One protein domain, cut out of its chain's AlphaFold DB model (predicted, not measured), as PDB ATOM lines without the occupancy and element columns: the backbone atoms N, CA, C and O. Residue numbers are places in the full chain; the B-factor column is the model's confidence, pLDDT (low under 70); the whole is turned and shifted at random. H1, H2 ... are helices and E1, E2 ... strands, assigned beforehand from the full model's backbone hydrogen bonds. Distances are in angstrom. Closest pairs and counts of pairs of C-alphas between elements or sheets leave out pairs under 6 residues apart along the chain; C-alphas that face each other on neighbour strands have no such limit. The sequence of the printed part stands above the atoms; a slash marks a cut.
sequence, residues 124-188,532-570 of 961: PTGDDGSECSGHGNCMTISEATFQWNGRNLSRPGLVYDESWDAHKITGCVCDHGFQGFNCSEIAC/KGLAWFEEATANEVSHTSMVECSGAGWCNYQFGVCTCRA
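Overview. This is residues 124 to 188 and 532 to 570 of the 961 residues of the protein "Hypothetical protein" of Phaeomonas parva (UniProt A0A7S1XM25). With little regular structure, this elongated body of loops has the two-strand sheet E1-E2 near its middle, the hairpins E3-E4 and E5-E6 toward one end and short helix H1 toward the other. The 104 printed residues hold E1, H1, E2, E3, E4, E5, E6 in order; each sheet is antiparallel. It is mostly strand, with 30 residues in named elements, and compact: radius of gyration of the C-alphas 13.4 A, spans 39 by 25 by 24 A.

Arrangement. Look first at E1, residues 136 to 140, and E2, residues 170 to 174: antiparallel, N 137 to O 173 2.9 A. H1, residues 141 to 146, has 1 of 2 O i to N i+4 pairs within hydrogen-bond range; its closest C-alphas to E2, Ile 141 and Thr 170, are 6.5 A apart. E3, residues 532 to 534, and E4, residues 550 to 552, form a hairpin, N 551 to O 533 2.9 A. E5, residues 557 to 560, and E6, residues 565 to 568, form another, N 567 to O 558 2.8 A. E1 and E5 are apart.

Along the chain. Find C-alpha 136 at (-17.995, 49.265, 20.852); E1 runs 13.0 A from there. E6 ends at C-alpha 568, (-34.907, 55.010, 14.081).

Size, cuts and confidence. Residues 189 to 531 are cut out, with C-alphas 188 and 532 21.3 A apart. Links H1 to E2 and E3 to E4 are long. Residues 146 to 158 have pLDDT under 70.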
ATOM      1  N   PRO A 124     -23.907  55.953  16.316       94.62
ATOM      2  CA  PRO A 124     -25.008  55.490  17.149       94.62
ATOM      3  C   PRO A 124     -24.685  55.666  18.642       94.62
ATOM      4  O   PRO A 124     -23.568  55.377  19.071       94.62
ATOM      5  N   THR A 125     -25.659  56.108  19.437       94.25
ATOM      6  CA  THR A 125     -25.501  56.287  20.888       94.25
ATOM      7  C   THR A 125     -26.477  55.416  21.671       94.25
ATOM      8  O   THR A 125     -27.556  55.087  21.173       94.25
ATOM      9  N   GLY A 126     -26.109  55.057  22.901       90.44
ATOM     10  CA  GLY A 126     -27.024  54.463  23.877       90.44
ATOM     11  C   GLY A 126     -28.005  55.487  24.462       90.44
ATOM     12  O   GLY A 126     -27.923  56.685  24.173       90.44
ATOM     13  N   ASP A 127     -28.910  55.028  25.331       87.94
ATOM     14  CA  ASP A 127     -29.899  55.877  26.025       87.94
ATOM     15  C   ASP A 127     -29.256  56.957  26.918       87.94
ATOM     16  O   ASP A 127     -29.863  57.989  27.206       87.94
ATOM     17  N   ASP A 128     -28.020  56.728  27.364       89.81
ATOM     18  CA  ASP A 128     -27.223  57.665  28.157       89.81
ATOM     19  C   ASP A 128     -26.400  58.650  27.302       89.81
ATOM     20  O   ASP A 128     -25.680  59.489  27.846       89.81
ATOM     21  N   GLY A 129     -26.517  58.564  25.971       89.94
ATOM     22  CA  GLY A 129     -25.783  59.383  25.009       89.94
ATOM     23  C   GLY A 129     -24.345  58.929  24.753       89.94
ATOM     24  O   GLY A 129     -23.636  59.602  24.006       89.94
ATOM     25  N   SER A 130     -23.893  57.818  25.343       93.88
ATOM     26  CA  SER A 130     -22.558  57.278  25.070       93.88
ATOM     27  C   SER A 130     -22.479  56.686  23.660       93.88
ATOM     28  O   SER A 130     -23.372  55.950  23.229       93.88
ATOM     29  N   GLU A 131     -21.414  57.011  22.922       94.81
ATOM     30  CA  GLU A 131     -21.149  56.422  21.604       94.81
ATOM     31  C   GLU A 131     -21.016  54.904  21.728       94.81
ATOM     32  O   GLU A 131     -20.352  54.394  22.635       94.81
ATOM     33  N   CYS A 132     -21.694  54.183  20.833       94.56
ATOM     34  CA  CYS A 132     -21.764  52.725  20.827       94.56
ATOM     35  C   CYS A 132     -22.122  52.128  22.195       94.56
ATOM     36  O   CYS A 132     -21.625  51.065  22.563       94.56
ATOM     37  N   SER A 133     -22.944  52.842  22.972       95.12
ATOM     38  CA  SER A 133     -23.360  52.468  24.330       95.12
ATOM     39  C   SER A 133     -22.190  52.175  25.288       95.12
ATOM     40  O   SER A 133     -22.357  51.458  26.271       95.12
ATOM     41  N   GLY A 134     -20.979  52.664  24.981       94.81
ATOM     42  CA  GLY A 134     -19.749  52.329  25.707       94.81
ATOM     43  C   GLY A 134     -19.260  50.882  25.529       94.81
ATOM     44  O   GLY A 134     -18.391  50.442  26.284       94.81
ATOM     45  N   HIS A 135     -19.807  50.148  24.558       91.94
ATOM     46  CA  HIS A 135     -19.569  48.724  24.299       91.94
ATOM     47  C   HIS A 135     -19.177  48.453  22.840       91.94
ATOM     48  O   HIS A 135     -19.515  47.417  22.266       91.94
ATOM     49  N   GLY A 136     -18.493  49.402  22.211       89.69
ATOM     50  CA  GLY A 136     -17.995  49.265  20.852       89.69
ATOM     51  C   GLY A 136     -17.164  50.464  20.426       89.69
ATOM     52  O   GLY A 136     -17.076  51.466  21.136       89.69
ATOM     53  N   ASN A 137     -16.572  50.356  19.242       89.56
ATOM     54  CA  ASN A 137     -15.827  51.441  18.616       89.56
ATOM     55  C   ASN A 137     -16.667  52.056  17.501       89.56
ATOM     56  O   ASN A 137     -17.203  51.332  16.658       89.56
ATOM     57  N   CYS A 138     -16.766  53.384  17.485       92.31
ATOM     58  CA  CYS A 138     -17.332  54.080  16.341       92.31
ATOM     59  C   CYS A 138     -16.291  54.174  15.231       92.31
ATOM     60  O   CYS A 138     -15.166  54.604  15.482       92.31
ATOM     61  N   MET A 139     -16.676  53.763  14.029       91.12
ATOM     62  CA  MET A 139     -15.773  53.652  12.891       91.12
ATOM     63  C   MET A 139     -16.461  54.084  11.604       91.12
ATOM     64  O   MET A 139     -17.677  53.923  11.462       91.12
ATOM     65  N   THR A 140     -15.683  54.611  10.660       92.44
ATOM     66  CA  THR A 140     -16.106  54.744   9.262       92.44
ATOM     67  C   THR A 140     -16.066  53.389   8.549       92.44
ATOM     68  O   THR A 140     -15.461  52.439   9.053       92.44
ATOM     69  N   ILE A 141     -16.699  53.269   7.376       89.38
ATOM     70  CA  ILE A 141     -16.604  52.042   6.558       89.38
ATOM     71  C   ILE A 141     -15.139  51.768   6.201       89.38
ATOM     72  O   ILE A 141     -14.670  50.645   6.364       89.38
ATOM     73  N   SER A 142     -14.401  52.810   5.803       88.25
ATOM     74  CA  SER A 142     -12.970  52.720   5.499       88.25
ATOM     75  C   SER A 142     -12.152  52.216   6.686       88.25
ATOM     76  O   SER A 142     -11.352  51.298   6.563       88.25
ATOM     77  N   GLU A 143     -12.372  52.772   7.879       87.00
ATOM     78  CA  GLU A 143     -11.667  52.323   9.080       87.00
ATOM     79  C   GLU A 143     -12.019  50.875   9.426       87.00
ATOM     80  O   GLU A 143     -11.154  50.126   9.893       87.00
ATOM     81  N   ALA A 144     -13.281  50.485   9.209       81.75
ATOM     82  CA  ALA A 144     -13.748  49.137   9.474       81.75
ATOM     83  C   ALA A 144     -12.980  48.129   8.614       81.75
ATOM     84  O   ALA A 144     -12.502  47.156   9.181       81.75
ATOM     85  N   THR A 145     -12.720  48.385   7.324       74.94
ATOM     86  CA  THR A 145     -12.010  47.416   6.457       74.94
ATOM     87  C   THR A 145     -10.589  47.066   6.918       74.94
ATOM     88  O   THR A 145     -10.084  45.994   6.582       74.94
ATOM     89  N   PHE A 146      -9.938  47.923   7.713       69.12
ATOM     90  CA  PHE A 146      -8.575  47.690   8.210       69.12
ATOM     91  C   PHE A 146      -8.504  47.050   9.598       69.12
ATOM     92  O   PHE A 146      -7.439  46.568   9.994       69.12
ATOM     93  N   GLN A 147      -9.591  47.049  10.371       63.78
ATOM     94  CA  GLN A 147      -9.590  46.372  11.664       63.78
ATOM     95  C   GLN A 147      -9.969  44.909  11.481       63.78
ATOM     96  O   GLN A 147     -10.862  44.586  10.723       63.78
ATOM     97  N   TRP A 148      -9.309  44.005  12.201       55.56
ATOM     98  CA  TRP A 148      -9.735  42.614  12.313       55.56
ATOM     99  C   TRP A 148     -10.219  42.394  13.749       55.56
ATOM    100  O   TRP A 148      -9.428  42.416  14.693       55.56
ATOM    101  N   ASN A 149     -11.528  42.218  13.937       58.34
ATOM    102  CA  ASN A 149     -12.131  41.884  15.237       58.34
ATOM    103  C   ASN A 149     -12.396  40.375  15.389       58.34
ATOM    104  O   ASN A 149     -12.879  39.938  16.432       58.34
ATOM    105  N   GLY A 150     -12.103  39.586  14.348       54.28
ATOM    106  CA  GLY A 150     -12.291  38.139  14.309       54.28
ATOM    107  C   GLY A 150     -13.740  37.661  14.441       54.28
ATOM    108  O   GLY A 150     -13.961  36.491  14.741       54.28
ATOM    109  N   ARG A 151     -14.731  38.535  14.253       56.50
ATOM    110  CA  ARG A 151     -16.157  38.177  14.281       56.50
ATOM    111  C   ARG A 151     -16.862  38.514  12.985       56.50
ATOM    112  O   ARG A 151     -17.483  37.634  12.407       56.50
ATOM    113  N   ASN A 152     -16.716  39.757  12.557       47.59
ATOM    114  CA  ASN A 152     -17.376  40.277  11.366       47.59
ATOM    115  C   ASN A 152     -16.306  40.615  10.314       47.59
ATOM    116  O   ASN A 152     -16.357  40.101   9.203       47.59
ATOM    117  N   LEU A 153     -15.221  41.258  10.760       54.41
ATOM    118  CA  LEU A 153     -14.111  41.748   9.949       54.41
ATOM    119  C   LEU A 153     -13.193  40.624   9.472       54.41
ATOM    120  O   LEU A 153     -12.217  40.265  10.138       54.41
ATOM    121  N   SER A 154     -13.553  40.010   8.353       50.09
ATOM    122  CA  SER A 154     -13.018  38.711   7.937       50.09
ATOM    123  C   SER A 154     -11.918  38.783   6.870       50.09
ATOM    124  O   SER A 154     -11.186  37.804   6.726       50.09
ATOM    125  N   ARG A 155     -11.703  39.935   6.214       55.53
ATOM    126  CA  ARG A 155     -10.749  40.072   5.095       55.53
ATOM    127  C   ARG A 155      -9.796  41.270   5.249       55.53
ATOM    128  O   ARG A 155     -10.169  42.392   4.912       55.53
ATOM    129  N   PRO A 156      -8.564  41.077   5.755       52.22
ATOM    130  CA  PRO A 156      -7.542  42.117   5.719       52.22
ATOM    131  C   PRO A 156      -7.060  42.329   4.282       52.22
ATOM    132  O   PRO A 156      -6.546  41.407   3.665       52.22
ATOM    133  N   GLY A 157      -7.154  43.561   3.782       56.25
ATOM    134  CA  GLY A 157      -6.663  43.926   2.446       56.25
ATOM    135  C   GLY A 157      -7.719  44.531   1.527       56.25
ATOM    136  O   GLY A 157      -7.365  45.006   0.449       56.25
ATOM    137  N   LEU A 158      -8.984  44.573   1.959       69.88
ATOM    138  CA  LEU A 158     -10.017  45.335   1.267       69.88
ATOM    139  C   LEU A 158      -9.797  46.838   1.459       69.88
ATOM    140  O   LEU A 158      -9.615  47.323   2.580       69.88
ATOM    141  N   VAL A 159      -9.829  47.572   0.351       78.88
ATOM    142  CA  VAL A 159      -9.752  49.035   0.336       78.88
ATOM    143  C   VAL A 159     -11.138  49.592   0.036       78.88
ATOM    144  O   VAL A 159     -11.790  49.181  -0.924       78.88
ATOM    145  N   TYR A 160     -11.580  50.503   0.897       85.62
ATOM    146  CA  TYR A 160     -12.792  51.294   0.728       85.62
ATOM    147  C   TYR A 160     -12.449  52.731   1.124       85.62
ATOM    148  O   TYR A 160     -12.673  53.147   2.259       85.62
ATOM    149  N   ASP A 161     -11.745  53.439   0.247       87.38
ATOM    150  CA  ASP A 161     -11.156  54.761   0.524       87.38
ATOM    151  C   ASP A 161     -11.485  55.781  -0.575       87.38
ATOM    152  O   ASP A 161     -11.519  56.987  -0.319       87.38
ATOM    153  N   GLU A 162     -11.765  55.311  -1.795       87.06
ATOM    154  CA  GLU A 162     -12.089  56.176  -2.934       87.06
ATOM    155  C   GLU A 162     -13.587  56.508  -3.026       87.06
ATOM    156  O   GLU A 162     -13.952  57.577  -3.536       87.06
ATOM    157  N   SER A 163     -14.453  55.635  -2.498       87.81
ATOM    158  CA  SER A 163     -15.902  55.854  -2.436       87.81
ATOM    159  C   SER A 163     -16.262  57.097  -1.606       87.81
ATOM    160  O   SER A 163     -15.615  57.442  -0.614       87.81
ATOM    161  N   TRP A 164     -17.295  57.835  -2.028       89.06
ATOM    162  CA  TRP A 164     -17.623  59.160  -1.472       89.06
ATOM    163  C   TRP A 164     -18.023  59.131   0.014       89.06
ATOM    164  O   TRP A 164     -17.905  60.151   0.712       89.06
ATOM    165  N   ASP A 165     -18.528  57.982   0.445       92.44
ATOM    166  CA  ASP A 165     -19.108  57.602   1.730       92.44
ATOM    167  C   ASP A 165     -18.118  56.888   2.657       92.44
ATOM    168  O   ASP A 165     -18.385  56.805   3.860       92.44
ATOM    169  N   ALA A 166     -16.953  56.479   2.141       91.44
ATOM    170  CA  ALA A 166     -15.898  55.764   2.860       91.44
ATOM    171  C   ALA A 166     -15.594  56.341   4.249       91.44
ATOM    172  O   ALA A 166     -15.477  55.596   5.223       91.44
ATOM    173  N   HIS A 167     -15.539  57.674   4.343       91.75
ATOM    174  CA  HIS A 167     -15.273  58.426   5.578       91.75
ATOM    175  C   HIS A 167     -16.481  59.185   6.128       91.75
ATOM    176  O   HIS A 167     -16.381  59.832   7.171       91.75
ATOM    177  N   LYS A 168     -17.619  59.143   5.429       93.44
ATOM    178  CA  LYS A 168     -18.835  59.852   5.844       93.44
ATOM    179  C   LYS A 168     -19.792  58.963   6.613       93.44
ATOM    180  O   LYS A 168     -20.487  59.436   7.511       93.44
ATOM    181  N   ILE A 169     -19.868  57.690   6.256       94.50
ATOM    182  CA  ILE A 169     -20.786  56.762   6.889       94.50
ATOM    183  C   ILE A 169     -20.092  56.101   8.069       94.50
ATOM    184  O   ILE A 169     -19.055  55.459   7.922       94.50
ATOM    185  N   THR A 170     -20.683  56.271   9.251       94.06
ATOM    186  CA  THR A 170     -20.160  55.728  10.505       94.06
ATOM    187  C   THR A 170     -21.169  54.815  11.181       94.06
ATOM    188  O   THR A 170     -22.369  55.125  11.228       94.06
ATOM    189  N   GLY A 171     -20.668  53.761  11.813       92.56
ATOM    190  CA  GLY A 171     -21.443  52.871  12.665       92.56
ATOM    191  C   GLY A 171     -20.616  52.325  13.819       92.56
ATOM    192  O   GLY A 171     -19.486  52.752  14.053       92.56
ATOM    193  N   CYS A 172     -21.218  51.411  14.574       92.00
ATOM    194  CA  CYS A 172     -20.592  50.814  15.742       92.00
ATOM    195  C   CYS A 172     -20.121  49.394  15.451       92.00
ATOM    196  O   CYS A 172     -20.906  48.535  15.053       92.00
ATOM    197  N   VAL A 173     -18.846  49.135  15.728       88.38
ATOM    198  CA  VAL A 173     -18.286  47.784  15.787       88.38
ATOM    199  C   VAL A 173     -18.295  47.341  17.247       88.38
ATOM    200  O   VAL A 173     -17.524  47.850  18.063       88.38
ATOM    201  N   CYS A 174     -19.199  46.420  17.583       87.31
ATOM    202  CA  CYS A 174     -19.464  46.048  18.970       87.31
ATOM    203  C   CYS A 174     -18.385  45.168  19.597       87.31
ATOM    204  O   CYS A 174     -17.817  44.272  18.966       87.31
ATOM    205  N   ASP A 175     -18.160  45.401  20.886       85.00
ATOM    206  CA  ASP A 175     -17.327  44.570  21.733       85.00
ATOM    207  C   ASP A 175     -17.901  43.160  21.866       85.00
ATOM    208  O   ASP A 175     -19.098  42.894  21.726       85.00
ATOM    209  N   HIS A 176     -17.027  42.218  22.217       78.56
ATOM    210  CA  HIS A 176     -17.449  40.844  22.432       78.56
ATOM    211  C   HIS A 176     -18.558  40.726  23.489       78.56
ATOM    212  O   HIS A 176     -18.327  41.002  24.666       78.56
ATOM    213  N   GLY A 177     -19.697  40.162  23.086       81.88
ATOM    214  CA  GLY A 177     -20.852  39.940  23.958       81.88
ATOM    215  C   GLY A 177     -21.908  41.030  23.822       81.88
ATOM    216  O   GLY A 177     -22.966  40.899  24.424       81.88
ATOM    217  N   PHE A 178     -21.650  42.046  22.997       88.88
ATOM    218  CA  PHE A 178     -22.605  43.073  22.624       88.88
ATOM    219  C   PHE A 178     -22.906  43.009  21.127       88.88
ATOM    220  O   PHE A 178     -22.091  42.536  20.331       88.88
ATOM    221  N   GLN A 179     -24.100  43.447  20.755       87.44
ATOM    222  CA  GLN A 179     -24.605  43.454  19.387       87.44
ATOM    223  C   GLN A 179     -25.641  44.576  19.202       87.44
ATOM    224  O   GLN A 179     -25.882  45.385  20.100       87.44
ATOM    225  N   GLY A 180     -26.267  44.608  18.027       88.56
ATOM    226  CA  GLY A 180     -27.218  45.648  17.654       88.56
ATOM    227  C   GLY A 180     -26.519  46.897  17.117       88.56
ATOM    228  O   GLY A 180     -25.300  47.037  17.185       88.56
ATOM    229  N   PHE A 181     -27.301  47.820  16.560       91.00
ATOM    230  CA  PHE A 181     -26.768  48.946  15.783       91.00
ATOM    231  C   PHE A 181     -25.898  49.930  16.591       91.00
ATOM    232  O   PHE A 181     -25.041  50.605  16.027       91.00
ATOM    233  N   ASN A 182     -26.127  50.032  17.903       93.81
ATOM    234  CA  ASN A 182     -25.405  50.905  18.832       93.81
ATOM    235  C   ASN A 182     -24.748  50.127  19.982       93.81
ATOM    236  O   ASN A 182     -24.402  50.736  20.992       93.81
ATOM    237  N   CYS A 183     -24.620  48.803  19.862       93.44
ATOM    238  CA  CYS A 183     -24.014  47.930  20.871       93.44
ATOM    239  C   CYS A 183     -24.688  47.944  22.254       93.44
ATOM    240  O   CYS A 183     -24.057  47.591  23.249       93.44
ATOM    241  N   SER A 184     -25.964  48.341  22.342       93.31
ATOM    242  CA  SER A 184     -26.712  48.308  23.607       93.31
ATOM    243  C   SER A 184     -27.250  46.921  23.957       93.31
ATOM    244  O   SER A 184     -27.634  46.683  25.100       93.31
ATOM    245  N   GLU A 185     -27.340  46.014  22.984       91.44
ATOM    246  CA  GLU A 185     -27.881  44.675  23.197       91.44
ATOM    247  C   GLU A 185     -26.778  43.720  23.633       91.44
ATOM    248  O   GLU A 185     -25.700  43.689  23.044       91.44
ATOM    249  N   ILE A 186     -27.062  42.896  24.635       90.56
ATOM    250  CA  ILE A 186     -26.169  41.829  25.069       90.56
ATOM    251  C   ILE A 186     -26.499  40.579  24.252       90.56
ATOM    252  O   ILE A 186     -27.616  40.058  24.300       90.56
ATOM    253  N   ALA A 187     -25.514  40.089  23.504       87.25
ATOM    254  CA  ALA A 187     -25.637  38.875  22.715       87.25
ATOM    255  C   ALA A 187     -25.864  37.672  23.643       87.25
ATOM    256  O   ALA A 187     -25.050  37.392  24.527       87.25
ATOM    257  N   CYS A 188     -26.966  36.948  23.443       88.31
ATOM    258  CA  CYS A 188     -27.223  35.724  24.193       88.31
ATOM    259  C   CYS A 188     -26.316  34.572  23.729       88.31
ATOM    260  O   CYS A 188     -25.921  34.530  22.560       88.31
ATOM    261  N   LYS A 532     -36.445  44.962   7.203       94.12
ATOM    262  CA  LYS A 532     -35.057  45.006   6.750       94.12
ATOM    263  C   LYS A 532     -34.918  45.965   5.580       94.12
ATOM    264  O   LYS A 532     -35.792  46.012   4.716       94.12
ATOM    265  N   GLY A 533     -33.801  46.672   5.538       91.69
ATOM    266  CA  GLY A 533     -33.373  47.473   4.399       91.69
ATOM    267  C   GLY A 533     -31.866  47.338   4.215       91.69
ATOM    268  O   GLY A 533     -31.192  46.753   5.066       91.69
ATOM    269  N   LEU A 534     -31.331  47.879   3.118       90.69
ATOM    270  CA  LEU A 534     -29.883  47.893   2.894       90.69
ATOM    271  C   LEU A 534     -29.181  48.544   4.090       90.69
ATOM    272  O   LEU A 534     -29.661  49.569   4.593       90.69
ATOM    273  N   ALA A 535     -28.079  47.957   4.542       91.81
ATOM    274  CA  ALA A 535     -27.308  48.458   5.666       91.81
ATOM    275  C   ALA A 535     -26.785  49.870   5.377       91.81
ATOM    276  O   ALA A 535     -26.278  50.161   4.293       91.81
ATOM    277  N   TRP A 536     -26.937  50.772   6.348       93.69
ATOM    278  CA  TRP A 536     -26.224  52.044   6.319       93.69
ATOM    279  C   TRP A 536     -24.760  51.826   6.616       93.69
ATOM    280  O   TRP A 536     -23.936  52.322   5.887       93.69
ATOM    281  N   PHE A 537     -24.430  51.070   7.651       91.94
ATOM    282  CA  PHE A 537     -23.053  50.735   7.961       91.94
ATOM    283  C   PHE A 537     -22.895  49.224   7.884       91.94
ATOM    284  O   PHE A 537     -23.567  48.491   8.611       91.94
ATOM    285  N   GLU A 538     -22.021  48.782   6.995       85.94
ATOM    286  CA  GLU A 538     -21.533  47.415   6.933       85.94
ATOM    287  C   GLU A 538     -20.087  47.411   6.445       85.94
ATOM    288  O   GLU A 538     -19.534  48.438   6.047       85.94
ATOM    289  N   GLU A 539     -19.483  46.239   6.507       77.06
ATOM    290  CA  GLU A 539     -18.131  46.019   6.027       77.06
ATOM    291  C   GLU A 539     -18.129  45.889   4.506       77.06
ATOM    292  O   GLU A 539     -19.066  45.349   3.914       77.06
ATOM    293  N   ALA A 540     -17.055  46.363   3.875       80.56
ATOM    294  CA  ALA A 540     -16.888  46.181   2.444       80.56
ATOM    295  C   ALA A 540     -16.812  44.681   2.119       80.56
ATOM    296  O   ALA A 540     -16.053  43.936   2.742       80.56
ATOM    297  N   THR A 541     -17.595  44.230   1.142       75.50
ATOM    298  CA  THR A 541     -17.607  42.824   0.703       75.50
ATOM    299  C   THR A 541     -16.566  42.559  -0.386       75.50
ATOM    300  O   THR A 541     -16.119  41.422  -0.557       75.50
ATOM    301  N   ALA A 542     -16.135  43.620  -1.076       75.12
ATOM    302  CA  ALA A 542     -15.015  43.672  -2.011       75.12
ATOM    303  C   ALA A 542     -14.434  45.103  -2.051       75.12
ATOM    304  O   ALA A 542     -14.988  46.013  -1.434       75.12
ATOM    305  N   ASN A 543     -13.327  45.315  -2.775       79.25
ATOM    306  CA  ASN A 543     -12.733  46.650  -2.929       79.25
ATOM    307  C   ASN A 543     -13.767  47.636  -3.484       79.25
ATOM    308  O   ASN A 543     -14.329  47.385  -4.548       79.25
ATOM    309  N   GLU A 544     -13.985  48.739  -2.766       83.44
ATOM    310  CA  GLU A 544     -14.970  49.779  -3.096       83.44
ATOM    311  C   GLU A 544     -16.423  49.264  -3.243       83.44
ATOM    312  O   GLU A 544     -17.249  49.891  -3.901       83.44
ATOM    313  N   VAL A 545     -16.775  48.129  -2.617       83.81
ATOM    314  CA  VAL A 545     -18.143  47.575  -2.629       83.81
ATOM    315  C   VAL A 545     -18.683  47.430  -1.206       83.81
ATOM    316  O   VAL A 545     -18.166  46.639  -0.420       83.81
ATOM    317  N   SER A 546     -19.758  48.159  -0.898       86.00
ATOM    318  CA  SER A 546     -20.508  48.113   0.370       86.00
ATOM    319  C   SER A 546     -22.018  48.304   0.113       86.00
ATOM    320  O   SER A 546     -22.440  48.383  -1.041       86.00
ATOM    321  N   HIS A 547     -22.842  48.353   1.164       87.88
ATOM    322  CA  HIS A 547     -24.304  48.564   1.110       87.88
ATOM    323  C   HIS A 547     -25.089  47.491   0.331       87.88
ATOM    324  O   HIS A 547     -26.088  47.775  -0.330       87.88
ATOM    325  N   THR A 548     -24.650  46.239   0.424       84.00
ATOM    326  CA  THR A 548     -25.232  45.062  -0.230       84.00
ATOM    327  C   THR A 548     -26.120  44.217   0.691       84.00
ATOM    328  O   THR A 548     -26.985  43.486   0.200       84.00
ATOM    329  N   SER A 549     -25.973  44.326   2.017       85.38
ATOM    330  CA  SER A 549     -26.690  43.468   2.967       85.38
ATOM    331  C   SER A 549     -28.020  44.062   3.422       85.38
ATOM    332  O   SER A 549     -28.107  45.218   3.832       85.38
ATOM    333  N   MET A 550     -29.071  43.240   3.442       88.31
ATOM    334  CA  MET A 550     -30.367  43.591   4.034       88.31
ATOM    335  C   MET A 550     -30.371  43.263   5.531       88.31
ATOM    336  O   MET A 550     -30.466  42.095   5.917       88.31
ATOM    337  N   VAL A 551     -30.323  44.286   6.381       91.25
ATOM    338  CA  VAL A 551     -30.255  44.145   7.845       91.25
ATOM    339  C   VAL A 551     -31.480  44.762   8.518       91.25
ATOM    340  O   VAL A 551     -32.131  45.652   7.965       91.25
ATOM    341  N   GLU A 552     -31.823  44.273   9.712       93.00
ATOM    342  CA  GLU A 552     -32.939  44.825  10.486       93.00
ATOM    343  C   GLU A 552     -32.702  46.299  10.788       93.00
ATOM    344  O   GLU A 552     -31.599  46.712  11.160       93.00
ATOM    345  N   CYS A 553     -33.747  47.098  10.585       95.81
ATOM    346  CA  CYS A 553     -33.698  48.539  10.792       95.81
ATOM    347  C   CYS A 553     -32.529  49.227  10.061       95.81
ATOM    348  O   CYS A 553     -32.025  50.242  10.543       95.81
ATOM    349  N   SER A 554     -32.072  48.661   8.931       96.06
ATOM    350  CA  SER A 554     -30.955  49.161   8.116       96.06
ATOM    351  C   SER A 554     -29.677  49.462   8.919       96.06
ATOM    352  O   SER A 554     -28.837  50.241   8.472       96.06
ATOM    353  N   GLY A 555     -29.518  48.881  10.116       93.31
ATOM    354  CA  GLY A 555     -28.421  49.214  11.028       93.31
ATOM    355  C   GLY A 555     -28.450  50.667  11.531       93.31
ATOM    356  O   GLY A 555     -27.430  51.188  11.969       93.31
ATOM    357  N   ALA A 556     -29.599  51.342  11.456       95.31
ATOM    358  CA  ALA A 556     -29.793  52.741  11.845       95.31
ATOM    359  C   ALA A 556     -30.925  52.927  12.869       95.31
ATOM    360  O   ALA A 556     -31.429  54.034  13.070       95.31
ATOM    361  N   GLY A 557     -31.334  51.858  13.545       93.88
ATOM    362  CA  GLY A 557     -32.353  51.924  14.580       93.88
ATOM    363  C   GLY A 557     -32.411  50.665  15.425       93.88
ATOM    364  O   GLY A 557     -31.872  49.622  15.060       93.88
ATOM    365  N   TRP A 558     -33.096  50.782  16.558       92.00
ATOM    366  CA  TRP A 558     -33.350  49.666  17.457       92.00
ATOM    367  C   TRP A 558     -34.591  48.887  17.017       92.00
ATOM    368  O   TRP A 558     -35.620  49.490  16.688       92.00
ATOM    369  N   CYS A 559     -34.521  47.555  17.050       91.25
ATOM    370  CA  CYS A 559     -35.659  46.697  16.749       91.25
ATOM    371  C   CYS A 559     -36.440  46.337  18.015       91.25
ATOM    372  O   CYS A 559     -35.934  45.675  18.920       91.25
ATOM    373  N   ASN A 560     -37.730  46.675  18.047       91.25
ATOM    374  CA  ASN A 560     -38.617  46.133  19.064       91.25
ATOM    375  C   ASN A 560     -39.122  44.742  18.656       91.25
ATOM    376  O   ASN A 560     -40.149  44.635  17.985       91.25
ATOM    377  N   TYR A 561     -38.470  43.678  19.126       88.81
ATOM    378  CA  TYR A 561     -38.847  42.291  18.811       88.81
ATOM    379  C   TYR A 561     -40.218  41.843  19.348       88.81
ATOM    380  O   TYR A 561     -40.717  40.787  18.960       88.81
ATOM    381  N   GLN A 562     -40.860  42.622  20.226       88.19
ATOM    382  CA  GLN A 562     -42.231  42.347  20.665       88.19
ATOM    383  C   GLN A 562     -43.263  42.806  19.625       88.19
ATOM    384  O   GLN A 562     -44.301  42.163  19.462       88.19
ATOM    385  N   PHE A 563     -42.990  43.908  18.923       91.12
ATOM    386  CA  PHE A 563     -43.916  44.492  17.946       91.12
ATOM    387  C   PHE A 563     -43.450  44.341  16.489       91.12
ATOM    388  O   PHE A 563     -44.267  44.488  15.580       91.12
ATOM    389  N   GLY A 564     -42.177  44.011  16.254       92.81
ATOM    390  CA  GLY A 564     -41.545  43.976  14.934       92.81
ATOM    391  C   GLY A 564     -41.502  45.360  14.285       92.81
ATOM    392  O   GLY A 564     -41.865  45.499  13.121       92.81
ATOM    393  N   VAL A 565     -41.165  46.395  15.061       95.12
ATOM    394  CA  VAL A 565     -41.126  47.794  14.604       95.12
ATOM    395  C   VAL A 565     -39.776  48.411  14.948       95.12
ATOM    396  O   VAL A 565     -39.316  48.300  16.086       95.12
ATOM    397  N   CYS A 566     -39.174  49.084  13.970       96.06
ATOM    398  CA  CYS A 566     -37.935  49.827  14.145       96.06
ATOM    399  C   CYS A 566     -38.182  51.191  14.794       96.06
ATOM    400  O   CYS A 566     -39.093  51.921  14.406       96.06
ATOM    401  N   THR A 567     -37.335  51.550  15.757       95.19
ATOM    402  CA  THR A 567     -37.213  52.917  16.273       95.19
ATOM    403  C   THR A 567     -35.923  53.513  15.731       95.19
ATOM    404  O   THR A 567     -34.832  53.100  16.123       95.19
ATOM    405  N   CYS A 568     -36.049  54.450  14.796       95.38
ATOM    406  CA  CYS A 568     -34.907  55.010  14.081       95.38
ATOM    407  C   CYS A 568     -34.105  55.981  14.940       95.38
ATOM    408  O   CYS A 568     -34.668  56.732  15.742       95.38
ATOM    409  N   ARG A 569     -32.780  55.973  14.758       93.25
ATOM    410  CA  ARG A 569     -31.903  56.973  15.370       93.25
ATOM    411  C   ARG A 569     -32.148  58.349  14.746       93.25
ATOM    412  O   ARG A 569     -32.701  58.461  13.653       93.25
ATOM    413  N   ALA A 570     -31.718  59.398  15.441       90.88
ATOM    414  CA  ALA A 570     -31.882  60.773  14.978       90.88
ATOM    415  C   ALA A 570     -31.348  60.957  13.545       90.88
ATOM    416  O   ALA A 570     -30.252  60.496  13.234       90.88
TER     417      ALA A 570